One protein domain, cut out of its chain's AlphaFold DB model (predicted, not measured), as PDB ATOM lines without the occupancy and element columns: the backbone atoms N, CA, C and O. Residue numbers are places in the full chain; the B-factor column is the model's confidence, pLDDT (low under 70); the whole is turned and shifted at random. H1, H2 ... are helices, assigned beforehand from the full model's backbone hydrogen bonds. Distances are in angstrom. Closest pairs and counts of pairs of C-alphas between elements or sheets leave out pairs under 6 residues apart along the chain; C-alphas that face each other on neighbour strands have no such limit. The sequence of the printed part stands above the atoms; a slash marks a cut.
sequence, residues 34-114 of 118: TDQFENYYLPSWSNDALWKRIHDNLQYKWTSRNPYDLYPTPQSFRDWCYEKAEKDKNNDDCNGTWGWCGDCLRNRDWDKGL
ATOM      1  N   THR A  34      15.741  20.398 -40.264       76.69
ATOM      2  CA  THR A  34      15.964  21.800 -40.660       76.69
ATOM      3  C   THR A  34      16.914  22.508 -39.692       76.69
ATOM      4  O   THR A  34      17.294  21.964 -38.648       76.69
ATOM      5  N   ASP A  35      17.321  23.727 -40.049       78.25
ATOM      6  CA  ASP A  35      18.100  24.636 -39.202       78.25
ATOM      7  C   ASP A  35      19.401  23.996 -38.679       78.25
ATOM      8  O   ASP A  35      20.261  23.560 -39.445       78.25
ATOM      9  N   GLN A  36      19.549  23.889 -37.358       70.38
ATOM     10  CA  GLN A  36      20.723  23.327 -36.684       70.38
ATOM     11  C   GLN A  36      21.035  21.859 -37.050       70.38
ATOM     12  O   GLN A  36      22.134  21.381 -36.759       70.38
ATOM     13  N   PHE A  37      20.106  21.143 -37.699       75.56
ATOM     14  CA  PHE A  37      20.294  19.759 -38.146       75.56
ATOM     15  C   PHE A  37      20.556  19.598 -39.640       75.56
ATOM     16  O   PHE A  37      20.715  18.468 -40.098       75.56
ATOM     17  N   GLU A  38      20.648  20.681 -40.410       79.00
ATOM     18  CA  GLU A  38      20.808  20.597 -41.868       79.00
ATOM     19  C   GLU A  38      22.083  19.833 -42.278       79.00
ATOM     20  O   GLU A  38      22.098  19.055 -43.237       79.00
ATOM     21  N   ASN A  39      23.150  19.971 -41.484       84.94
ATOM     22  CA  ASN A  39      24.409  19.259 -41.704       84.94
ATOM     23  C   ASN A  39      24.435  17.841 -41.102       84.94
ATOM     24  O   ASN A  39      25.460  17.158 -41.153       84.94
ATOM     25  N   TYR A  40      23.326  17.384 -40.521       86.50
ATOM     26  CA  TYR A  40      23.190  16.048 -39.958       86.50
ATOM     27  C   TYR A  40      22.433  15.118 -40.904       86.50
ATOM     28  O   TYR A  40      21.625  15.524 -41.743       86.50
ATOM     29  N   TYR A  41      22.718  13.828 -40.775       89.12
ATOM     30  CA  TYR A  41      22.032  12.785 -41.516       89.12
ATOM     31  C   TYR A  41      21.957  11.496 -40.703       89.12
ATOM     32  O   TYR A  41      22.803  11.220 -39.850       89.12
ATOM     33  N   LEU A  42      20.957  10.669 -41.007       90.69
ATOM     34  CA  LEU A  42      20.916   9.284 -40.552       90.69
ATOM     35  C   LEU A  42      21.664   8.402 -41.572       90.69
ATOM     36  O   LEU A  42      21.281   8.377 -42.753       90.69
ATOM     37  N   PRO A  43      22.731   7.681 -41.175       92.00
ATOM     38  CA  PRO A  43      23.481   6.811 -42.077       92.00
ATOM     39  C   PRO A  43      22.603   5.780 -42.772       92.00
ATOM     40  O   PRO A  43      21.658   5.275 -42.172       92.00
ATOM     41  N   SER A  44      22.922   5.425 -44.025       90.75
ATOM     42  CA  SER A  44      22.191   4.357 -44.732       90.75
ATOM     43  C   SER A  44      22.151   3.090 -43.885       90.75
ATOM     44  O   SER A  44      23.178   2.695 -43.336       90.75
ATOM     45  N   TRP A  45      20.991   2.437 -43.798       90.31
ATOM     46  CA  TRP A  45      20.856   1.216 -43.009       90.31
ATOM     47  C   TRP A  45      21.852   0.149 -43.489       90.31
ATOM     48  O   TRP A  45      22.492  -0.510 -42.686       90.31
ATOM     49  N   SER A  46      22.099   0.057 -44.793       88.50
ATOM     50  CA  SER A  46      23.046  -0.900 -45.374       88.50
ATOM     51  C   SER A  46      24.536  -0.562 -45.196       88.50
ATOM     52  O   SER A  46      25.374  -1.345 -45.631       88.50
ATOM     53  N   ASN A  47      24.907   0.588 -44.614       89.69
ATOM     54  CA  ASN A  47      26.318   0.968 -44.458       89.69
ATOM     55  C   ASN A  47      26.914   0.382 -43.166       89.69
ATOM     56  O   ASN A  47      27.095   1.087 -42.173       89.69
ATOM     57  N   ASP A  48      27.196  -0.921 -43.183       88.94
ATOM     58  CA  ASP A  48      27.689  -1.664 -42.015       88.94
ATOM     59  C   ASP A  48      28.973  -1.063 -41.418       88.94
ATOM     60  O   ASP A  48      29.098  -0.967 -40.198       88.94
ATOM     61  N   ALA A  49      29.906  -0.610 -42.262       89.38
ATOM     62  CA  ALA A  49      31.181  -0.044 -41.823       89.38
ATOM     63  C   ALA A  49      30.990   1.240 -40.999       89.38
ATOM     64  O   ALA A  49      31.569   1.388 -39.919       89.38
ATOM     65  N   LEU A  50      30.130   2.145 -41.475       88.69
ATOM     66  CA  LEU A  50      29.818   3.375 -40.757       88.69
ATOM     67  C   LEU A  50      29.080   3.071 -39.449       88.69
ATOM     68  O   LEU A  50      29.465   3.592 -38.406       88.69
ATOM     69  N   TRP A  51      28.085   2.178 -39.462       91.38
ATOM     70  CA  TRP A  51      27.369   1.782 -38.241       91.38
ATOM     71  C   TRP A  51      28.274   1.124 -37.204       91.38
ATOM     72  O   TRP A  51      28.131   1.407 -36.016       91.38
ATOM     73  N   LYS A  52      29.240   0.311 -37.640       91.31
ATOM     74  CA  LYS A  52      30.254  -0.257 -36.754       91.31
ATOM     75  C   LYS A  52      31.102   0.830 -36.108       91.31
ATOM     76  O   LYS A  52      31.200   0.867 -34.889       91.31
ATOM     77  N   ARG A  53      31.649   1.761 -36.895       87.88
ATOM     78  CA  ARG A  53      32.454   2.871 -36.360       87.88
ATOM     79  C   ARG A  53      31.661   3.731 -35.378       87.88
ATOM     80  O   ARG A  53      32.187   4.179 -34.367       87.88
ATOM     81  N   ILE A  54      30.397   3.991 -35.690       88.88
ATOM     82  CA  ILE A  54      29.488   4.727 -34.818       88.88
ATOM     83  C   ILE A  54      29.308   3.998 -33.491       88.88
ATOM     84  O   ILE A  54      29.488   4.616 -32.448       88.88
ATOM     85  N   HIS A  55      28.958   2.714 -33.551       91.38
ATOM     86  CA  HIS A  55      28.708   1.884 -32.382       91.38
ATOM     87  C   HIS A  55      29.953   1.766 -31.502       91.38
ATOM     88  O   HIS A  55      29.883   2.063 -30.314       91.38
ATOM     89  N   ASP A  56      31.106   1.474 -32.103       89.12
ATOM     90  CA  ASP A  56      32.378   1.354 -31.392       89.12
ATOM     91  C   ASP A  56      32.776   2.676 -30.702       89.12
ATOM     92  O   ASP A  56      33.408   2.652 -29.655       89.12
ATOM     93  N   ASN A  57      32.380   3.846 -31.217       85.12
ATOM     94  CA  ASN A  57      32.644   5.128 -30.546       85.12
ATOM     95  C   ASN A  57      31.717   5.407 -29.347       85.12
ATOM     96  O   ASN A  57      32.058   6.236 -28.502       85.12
ATOM     97  N   LEU A  58      30.559   4.741 -29.240       84.88
ATOM     98  CA  LEU A  58      29.621   4.954 -28.128       84.88
ATOM     99  C   LEU A  58      30.219   4.538 -26.786       84.88
ATOM    100  O   LEU A  58      29.915   5.163 -25.770       84.88
ATOM    101  N   GLN A  59      31.113   3.543 -26.781       81.75
ATOM    102  CA  GLN A  59      31.775   3.055 -25.566       81.75
ATOM    103  C   GLN A  59      32.501   4.179 -24.799       81.75
ATOM    104  O   GLN A  59      32.589   4.132 -23.578       81.75
ATOM    105  N   TYR A  60      32.962   5.220 -25.502       80.75
ATOM    106  CA  TYR A  60      33.718   6.337 -24.925       80.75
ATOM    107  C   TYR A  60      32.876   7.596 -24.687       80.75
ATOM    108  O   TYR A  60      33.385   8.582 -24.159       80.75
ATOM    109  N   LYS A  61      31.608   7.601 -25.114       73.31
ATOM    110  CA  LYS A  61      30.784   8.817 -25.179       73.31
ATOM    111  C   LYS A  61      29.906   9.031 -23.943       73.31
ATOM    112  O   LYS A  61      29.564  10.170 -23.642       73.31
ATOM    113  N   TRP A  62      29.544   7.964 -23.226       71.94
ATOM    114  CA  TRP A  62      28.529   8.012 -22.170       71.94
ATOM    115  C   TRP A  62      29.048   7.494 -20.830       71.94
ATOM    116  O   TRP A  62      29.619   6.411 -20.754       71.94
ATOM    117  N   THR A  63      28.787   8.246 -19.759       62.59
ATOM    118  CA  THR A  63      29.121   7.866 -18.374       62.59
ATOM    119  C   THR A  63      27.962   7.184 -17.638       62.59
ATOM    120  O   THR A  63      28.185   6.530 -16.624       62.59
ATOM    121  N   SER A  64      26.722   7.292 -18.138       61.06
ATOM    122  CA  SER A  64      25.555   6.560 -17.625       61.06
ATOM    123  C   SER A  64      24.578   6.207 -18.755       61.06
ATOM    124  O   SER A  64      24.374   7.006 -19.668       61.06
ATOM    125  N   ARG A  65      23.993   4.998 -18.701       72.88
ATOM    126  CA  ARG A  65      23.029   4.442 -19.679       72.88
ATOM    127  C   ARG A  65      23.538   4.437 -21.131       72.88
ATOM    128  O   ARG A  65      22.860   4.913 -22.039       72.88
ATOM    129  N   ASN A  66      24.726   3.870 -21.335       79.06
ATOM    130  CA  ASN A  66      25.382   3.815 -22.636       79.06
ATOM    131  C   ASN A  66      24.574   2.955 -23.634       79.06
ATOM    132  O   ASN A  66      24.327   1.775 -23.362       79.06
ATOM    133  N   PRO A  67      24.179   3.486 -24.807       83.44
ATOM    134  CA  PRO A  67      23.551   2.685 -25.854       83.44
ATOM    135  C   PRO A  67      24.429   1.517 -26.325       83.44
ATOM    136  O   PRO A  67      23.887   0.534 -26.819       83.44
ATOM    137  N   TYR A  68      25.751   1.592 -26.142       84.25
ATOM    138  CA  TYR A  68      26.665   0.472 -26.376       84.25
ATOM    139  C   TYR A  68      26.290  -0.766 -25.549       84.25
ATOM    140  O   TYR A  68      26.232  -1.863 -26.096       84.25
ATOM    141  N   ASP A  69      25.953  -0.590 -24.268       86.31
ATOM    142  CA  ASP A  69      25.601  -1.697 -23.368       86.31
ATOM    143  C   ASP A  69      24.193  -2.237 -23.653       86.31
ATOM    144  O   ASP A  69      23.937  -3.436 -23.554       86.31
ATOM    145  N   LEU A  70      23.262  -1.349 -24.022       88.00
ATOM    146  CA  LEU A  70      21.875  -1.714 -24.335       88.00
ATOM    147  C   LEU A  70      21.737  -2.380 -25.710       88.00
ATOM    148  O   LEU A  70      20.861  -3.221 -25.909       88.00
ATOM    149  N   TYR A  71      22.595  -2.000 -26.655       91.00
ATOM    150  CA  TYR A  71      22.608  -2.493 -28.025       91.00
ATOM    151  C   TYR A  71      24.026  -2.957 -28.366       91.00
ATOM    152  O   TYR A  71      24.736  -2.265 -29.093       91.00
ATOM    153  N   PRO A  72      24.454  -4.137 -27.879       88.44
ATOM    154  CA  PRO A  72      25.856  -4.569 -27.904       88.44
ATOM    155  C   PRO A  72      26.403  -4.866 -29.302       88.44
ATOM    156  O   PRO A  72      27.600  -5.083 -29.464       88.44
ATOM    157  N   THR A  73      25.551  -4.880 -30.329       91.88
ATOM    158  CA  THR A  73      25.980  -5.060 -31.718       91.88
ATOM    159  C   THR A  73      25.672  -3.817 -32.557       91.88
ATOM    160  O   THR A  73      24.616  -3.196 -32.368       91.88
ATOM    161  N   PRO A  74      26.505  -3.499 -33.568       91.00
ATOM    162  CA  PRO A  74      26.211  -2.424 -34.515       91.00
ATOM    163  C   PRO A  74      24.849  -2.588 -35.192       91.00
ATOM    164  O   PRO A  74      24.144  -1.610 -35.421       91.00
ATOM    165  N   GLN A  75      24.450  -3.833 -35.474       91.25
ATOM    166  CA  GLN A  75      23.166  -4.144 -36.094       91.25
ATOM    167  C   GLN A  75      21.987  -3.841 -35.162       91.25
ATOM    168  O   GLN A  75      21.036  -3.197 -35.595       91.25
ATOM    169  N   SER A  76      22.050  -4.249 -33.888       92.31
ATOM    170  CA  SER A  76      21.004  -3.917 -32.909       92.31
ATOM    171  C   SER A  76      20.902  -2.414 -32.667       92.31
ATOM    172  O   SER A  76      19.800  -1.884 -32.560       92.31
ATOM    173  N   PHE A  77      22.043  -1.719 -32.632       93.19
ATOM    174  CA  PHE A  77      22.081  -0.273 -32.440       93.19
ATOM    175  C   PHE A  77      21.484   0.466 -33.643       93.19
ATOM    176  O   PHE A  77      20.637   1.346 -33.492       93.19
ATOM    177  N   ARG A  78      21.866   0.056 -34.855       94.12
ATOM    178  CA  ARG A  78      21.296   0.565 -36.101       94.12
ATOM    179  C   ARG A  78      19.784   0.369 -36.160       94.12
ATOM    180  O   ARG A  78      19.070   1.317 -36.478       94.12
ATOM    181  N   ASP A  79      19.301  -0.848 -35.909       92.62
ATOM    182  CA  ASP A  79      17.867  -1.151 -35.973       92.62
ATOM    183  C   ASP A  79      17.100  -0.269 -34.970       92.62
ATOM    184  O   ASP A  79      16.103   0.349 -35.343       92.62
ATOM    185  N   TRP A  80      17.632  -0.084 -33.754       92.00
ATOM    186  CA  TRP A  80      17.071   0.843 -32.767       92.00
ATOM    187  C   TRP A  80      17.007   2.296 -33.264       92.00
ATOM    188  O   TRP A  80      15.964   2.939 -33.136       92.00
ATOM    189  N   CYS A  81      18.080   2.811 -33.870       91.88
ATOM    190  CA  CYS A  81      18.103   4.165 -34.424       91.88
ATOM    191  C   CYS A  81      17.006   4.390 -35.469       91.88
ATOM    192  O   CYS A  81      16.335   5.422 -35.471       91.88
ATOM    193  N   TYR A  82      16.800   3.411 -36.345       92.38
ATOM    194  CA  TYR A  82      15.766   3.483 -37.368       92.38
ATOM    195  C   TYR A  82      14.352   3.334 -36.804       92.38
ATOM    196  O   TYR A  82      13.440   4.013 -37.270       92.38
ATOM    197  N   GLU A  83      14.155   2.497 -35.787       91.06
ATOM    198  CA  GLU A  83      12.875   2.421 -35.080       91.06
ATOM    199  C   GLU A  83      12.536   3.722 -34.348       91.06
ATOM    200  O   GLU A  83      11.367   4.101 -34.286       91.06
ATOM    201  N   LYS A  84      13.537   4.410 -33.791       89.62
ATOM    202  CA  LYS A  84      13.351   5.723 -33.167       89.62
ATOM    203  C   LYS A  84      12.981   6.782 -34.195       89.62
ATOM    204  O   LYS A  84      11.944   7.410 -34.022       89.62
ATOM    205  N   ALA A  85      13.738   6.879 -35.285       88.75
ATOM    206  CA  ALA A  85      13.435   7.781 -36.394       88.75
ATOM    207  C   ALA A  85      12.036   7.553 -36.994       88.75
ATOM    208  O   ALA A  85      11.372   8.487 -37.419       88.75
ATOM    209  N   GLU A  86      11.568   6.306 -37.042       88.69
ATOM    210  CA  GLU A  86      10.234   6.001 -37.555       88.69
ATOM    211  C   GLU A  86       9.107   6.371 -36.577       88.69
ATOM    212  O   GLU A  86       8.014   6.754 -37.006       88.69
ATOM    213  N   LYS A  87       9.349   6.219 -35.270       86.62
ATOM    214  CA  LYS A  87       8.388   6.570 -34.214       86.62
ATOM    215  C   LYS A  87       8.306   8.082 -34.014       86.62
ATOM    216  O   LYS A  87       7.212   8.600 -33.814       86.62
ATOM    217  N   ASP A  88       9.438   8.767 -34.111       81.00
ATOM    218  CA  ASP A  88       9.574  10.213 -33.946       81.00
ATOM    219  C   ASP A  88       9.269  10.956 -35.257       81.00
ATOM    220  O   ASP A  88      10.126  11.576 -35.877       81.00
ATOM    221  N   LYS A  89       8.021  10.842 -35.729       68.31
ATOM    222  CA  LYS A  89       7.604  11.353 -37.050       68.31
ATOM    223  C   LYS A  89       7.703  12.874 -37.202       68.31
ATOM    224  O   LYS A  89       7.740  13.350 -38.333       68.31
ATOM    225  N   ASN A  90       7.708  13.598 -36.087       66.44
ATOM    226  CA  ASN A  90       7.766  15.057 -36.044       66.44
ATOM    227  C   ASN A  90       9.143  15.582 -35.614       66.44
ATOM    228  O   ASN A  90       9.325  16.793 -35.582       66.44
ATOM    229  N   ASN A  91      10.099  14.699 -35.297       64.69
ATOM    230  CA  ASN A  91      11.389  15.060 -34.702       64.69
ATOM    231  C   ASN A  91      11.267  15.822 -33.367       64.69
ATOM    232  O   ASN A  91      12.171  16.576 -33.008       64.69
ATOM    233  N   ASP A  92      10.179  15.618 -32.621       65.19
ATOM    234  CA  ASP A  92       9.931  16.306 -31.347       65.19
ATOM    235  C   ASP A  92      10.897  15.801 -30.253       65.19
ATOM    236  O   ASP A  92      11.365  16.576 -29.417       65.19
ATOM    237  N   ASP A  93      11.262  14.512 -30.301       66.06
ATOM    238  CA  ASP A  93      12.228  13.872 -29.387       66.06
ATOM    239  C   ASP A  93      13.681  13.943 -29.907       66.06
ATOM    240  O   ASP A  93      14.623  13.443 -29.278       66.06
ATOM    241  N   CYS A  94      13.881  14.561 -31.071       67.50
ATOM    242  CA  CYS A  94      15.160  14.714 -31.748       67.50
ATOM    243  C   CYS A  94      15.804  16.063 -31.375       67.50
ATOM    244  O   CYS A  94      16.004  16.938 -32.217       67.50
ATOM    245  N   ASN A  95      16.188  16.233 -30.106       61.62
ATOM    246  CA  ASN A  95      16.975  17.390 -29.676       61.62
ATOM    247  C   ASN A  95      18.483  17.095 -29.790       61.62
ATOM    248  O   ASN A  95      19.003  16.135 -29.233       61.62
ATOM    249  N   GLY A  96      19.220  17.946 -30.501       53.44
ATOM    250  CA  GLY A  96      20.615  17.740 -30.920       53.44
ATOM    251  C   GLY A  96      21.619  17.630 -29.786       53.44
ATOM    252  O   GLY A  96      22.759  17.222 -29.998       53.44
ATOM    253  N   THR A  97      21.188  17.979 -28.579       51.53
ATOM    254  CA  THR A  97      21.967  17.864 -27.350       51.53
ATOM    255  C   THR A  97      21.540  16.659 -26.499       51.53
ATOM    256  O   THR A  97      22.348  16.160 -25.722       51.53
ATOM    257  N   TRP A  98      20.309  16.152 -26.655       57.56
ATOM    258  CA  TRP A  98      19.728  15.110 -25.800       57.56
ATOM    259  C   TRP A  98      18.720  14.252 -26.568       57.56
ATOM    260  O   TRP A  98      17.709  14.755 -27.046       57.56
ATOM    261  N   GLY A  99      18.956  12.940 -26.627       74.00
ATOM    262  CA  GLY A  99      18.017  11.989 -27.221       74.00
ATOM    263  C   GLY A  99      18.663  11.063 -28.242       74.00
ATOM    264  O   GLY A  99      19.881  11.033 -28.418       74.00
ATOM    265  N   TRP A 100      17.821  10.291 -28.928       84.44
ATOM    266  CA  TRP A 100      18.271   9.260 -29.864       84.44
ATOM    267  C   TRP A 100      19.083   9.846 -31.029       84.44
ATOM    268  O   TRP A 100      19.984   9.194 -31.548       84.44
ATOM    269  N   CYS A 101      18.818  11.093 -31.425       83.81
ATOM    270  CA  CYS A 101      19.489  11.728 -32.551       83.81
ATOM    271  C   CYS A 101      20.963  12.060 -32.281       83.81
ATOM    272  O   CYS A 101      21.779  11.930 -33.189       83.81
ATOM    273  N   GLY A 102      21.339  12.379 -31.037       80.94
ATOM    274  CA  GLY A 102      22.743  12.563 -30.653       80.94
ATOM    275  C   GLY A 102      23.559  11.271 -30.785       80.94
ATOM    276  O   GLY A 102      24.763  11.299 -31.072       80.94
ATOM    277  N   ASP A 103      22.903  10.123 -30.632       86.12
ATOM    278  CA  ASP A 103      23.511   8.807 -30.810       86.12
ATOM    279  C   ASP A 103      23.474   8.330 -32.256       86.12
ATOM    280  O   ASP A 103      24.450   7.744 -32.720       86.12
ATOM    281  N   CYS A 104      22.394   8.611 -32.978       88.69
ATOM    282  CA  CYS A 104      22.112   8.020 -34.282       88.69
ATOM    283  C   CYS A 104      22.506   8.895 -35.475       88.69
ATOM    284  O   CYS A 104      22.944   8.362 -36.497       88.69
ATOM    285  N   LEU A 105      22.350  10.219 -35.377       88.19
ATOM    286  CA  LEU A 105      22.658  11.136 -36.473       88.19
ATOM    287  C   LEU A 105      24.138  11.466 -36.507       88.19
ATOM    288  O   LEU A 105      24.812  11.562 -35.479       88.19
ATOM    289  N   ARG A 106      24.652  11.683 -37.710       87.44
ATOM    290  CA  ARG A 106      26.034  12.096 -37.917       87.44
ATOM    291  C   ARG A 106      26.098  13.403 -38.653       87.44
ATOM    292  O   ARG A 106      25.330  13.642 -39.576       87.44
ATOM    293  N   ASN A 107      27.028  14.231 -38.206       85.44
ATOM    294  CA  ASN A 107      27.403  15.429 -38.920       85.44
ATOM    295  C   ASN A 107      28.210  15.002 -40.159       85.44
ATOM    296  O   ASN A 107      29.141  14.205 -40.036       85.44
ATOM    297  N   ARG A 108      27.866  15.529 -41.336       84.12
ATOM    298  CA  ARG A 108      28.566  15.260 -42.608       84.12
ATOM    299  C   ARG A 108      30.055  15.615 -42.566       84.12
ATOM    300  O   ARG A 108      30.831  15.071 -43.343       84.12
ATOM    301  N   ASP A 109      30.490  16.472 -41.647       79.94
ATOM    302  CA  ASP A 109      31.905  16.792 -41.441       79.94
ATOM    303  C   ASP A 109      32.731  15.589 -40.956       79.94
ATOM    304  O   ASP A 109      33.931  15.528 -41.217       79.94
ATOM    305  N   TRP A 110      32.103  14.585 -40.326       70.44
ATOM    306  CA  TRP A 110      32.776  13.323 -39.992       70.44
ATOM    307  C   TRP A 110      33.226  12.552 -41.237       70.44
ATOM    308  O   TRP A 110      34.236  11.847 -41.190       70.44
ATOM    309  N   ASP A 111      32.508  12.716 -42.348       68.56
ATOM    310  CA  ASP A 111      32.829  12.065 -43.616       68.56
ATOM    311  C   ASP A 111      33.940  12.805 -44.372       68.56
ATOM    312  O   ASP A 111      34.667  12.194 -45.146       68.56
ATOM    313  N   LYS A 112      34.158  14.100 -44.102       63.47
ATOM    314  CA  LYS A 112      35.255  14.871 -44.718       63.47
ATOM    315  C   LYS A 112      36.635  14.400 -44.254       63.47
ATOM    316  O   LYS A 112      37.591  14.463 -45.018       63.47
ATOM    317  N   GLY A 113      36.740  13.891 -43.026       54.75
ATOM    318  CA  GLY A 113      37.961  13.255 -42.517       54.75
ATOM    319  C   GLY A 113      38.169  11.813 -43.000       54.75
ATOM    320  O   GLY A 113      39.230  11.248 -42.760       54.75
ATOM    321  N   LEU A 114      37.173  11.207 -43.657       53.78
ATOM    322  CA  LEU A 114      37.271   9.865 -44.248       53.78
ATOM    323  C   LEU A 114      37.894   9.884 -45.655       53.78
ATOM    324  O   LEU A 114      38.424   8.865 -46.079       53.78
TER     325      LEU A 114
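What this domain is: This is residues 34 to 114 of the 118 residues of an uncharacterized protein of Candidatus Mycoplasma haemobos (UniProt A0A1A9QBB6). H3, the longest helix, meets H1 with one end at about a right angle; short H4 packs on H3 near the middle, short H2 on H1, and H5 touches no helix. Residues 40 to 41 pair antiparallel with 106 to 107. The 81 printed residues hold five named helices, H1 to H5 in order, and no named strand: all helix, with under half, 38, in named elements. The whole is compact, radius of gyration of the C-alphas 12.2 A, spanning 31 by 28 by 26 A.

How they stand to each other: H1, residues 48 to 58, touches H2, residues 67 to 70; the closest C-alphas, of Leu 58 and Tyr 68, are 5.6 A apart. H3, residues 74 to 87, touches H1 with residues 74 to 78 alone, about perpendicular at 89 degrees; the closest C-alphas are those of Lys 52 and Pro 74, 5.1 A. H4, residues 100 to 104, touches H3 at residues 78 to 84 alone; the closest C-alphas, of Cys 81 and Cys 104, are 5.6 A apart. H5, residues 109 to 112, is apart from the other four. Every O i to N i+4 pair is within hydrogen-bond range in H1, H3 and H4; H2 and H5 are too short for one.

Where its parts are: H1 runs 15.5 A from C-alpha 48 at (27.689, -1.664, -42.015), H3 20.0 A; H5 ends at C-alpha 112, (35.255, 14.871, -44.718).

The domain as a whole: The printed part has no cut; the H3 to H4 link, 12 residues, is long. The model's pLDDT is under 70 at residues 63 to 64, 89 to 98 and 111 to 114.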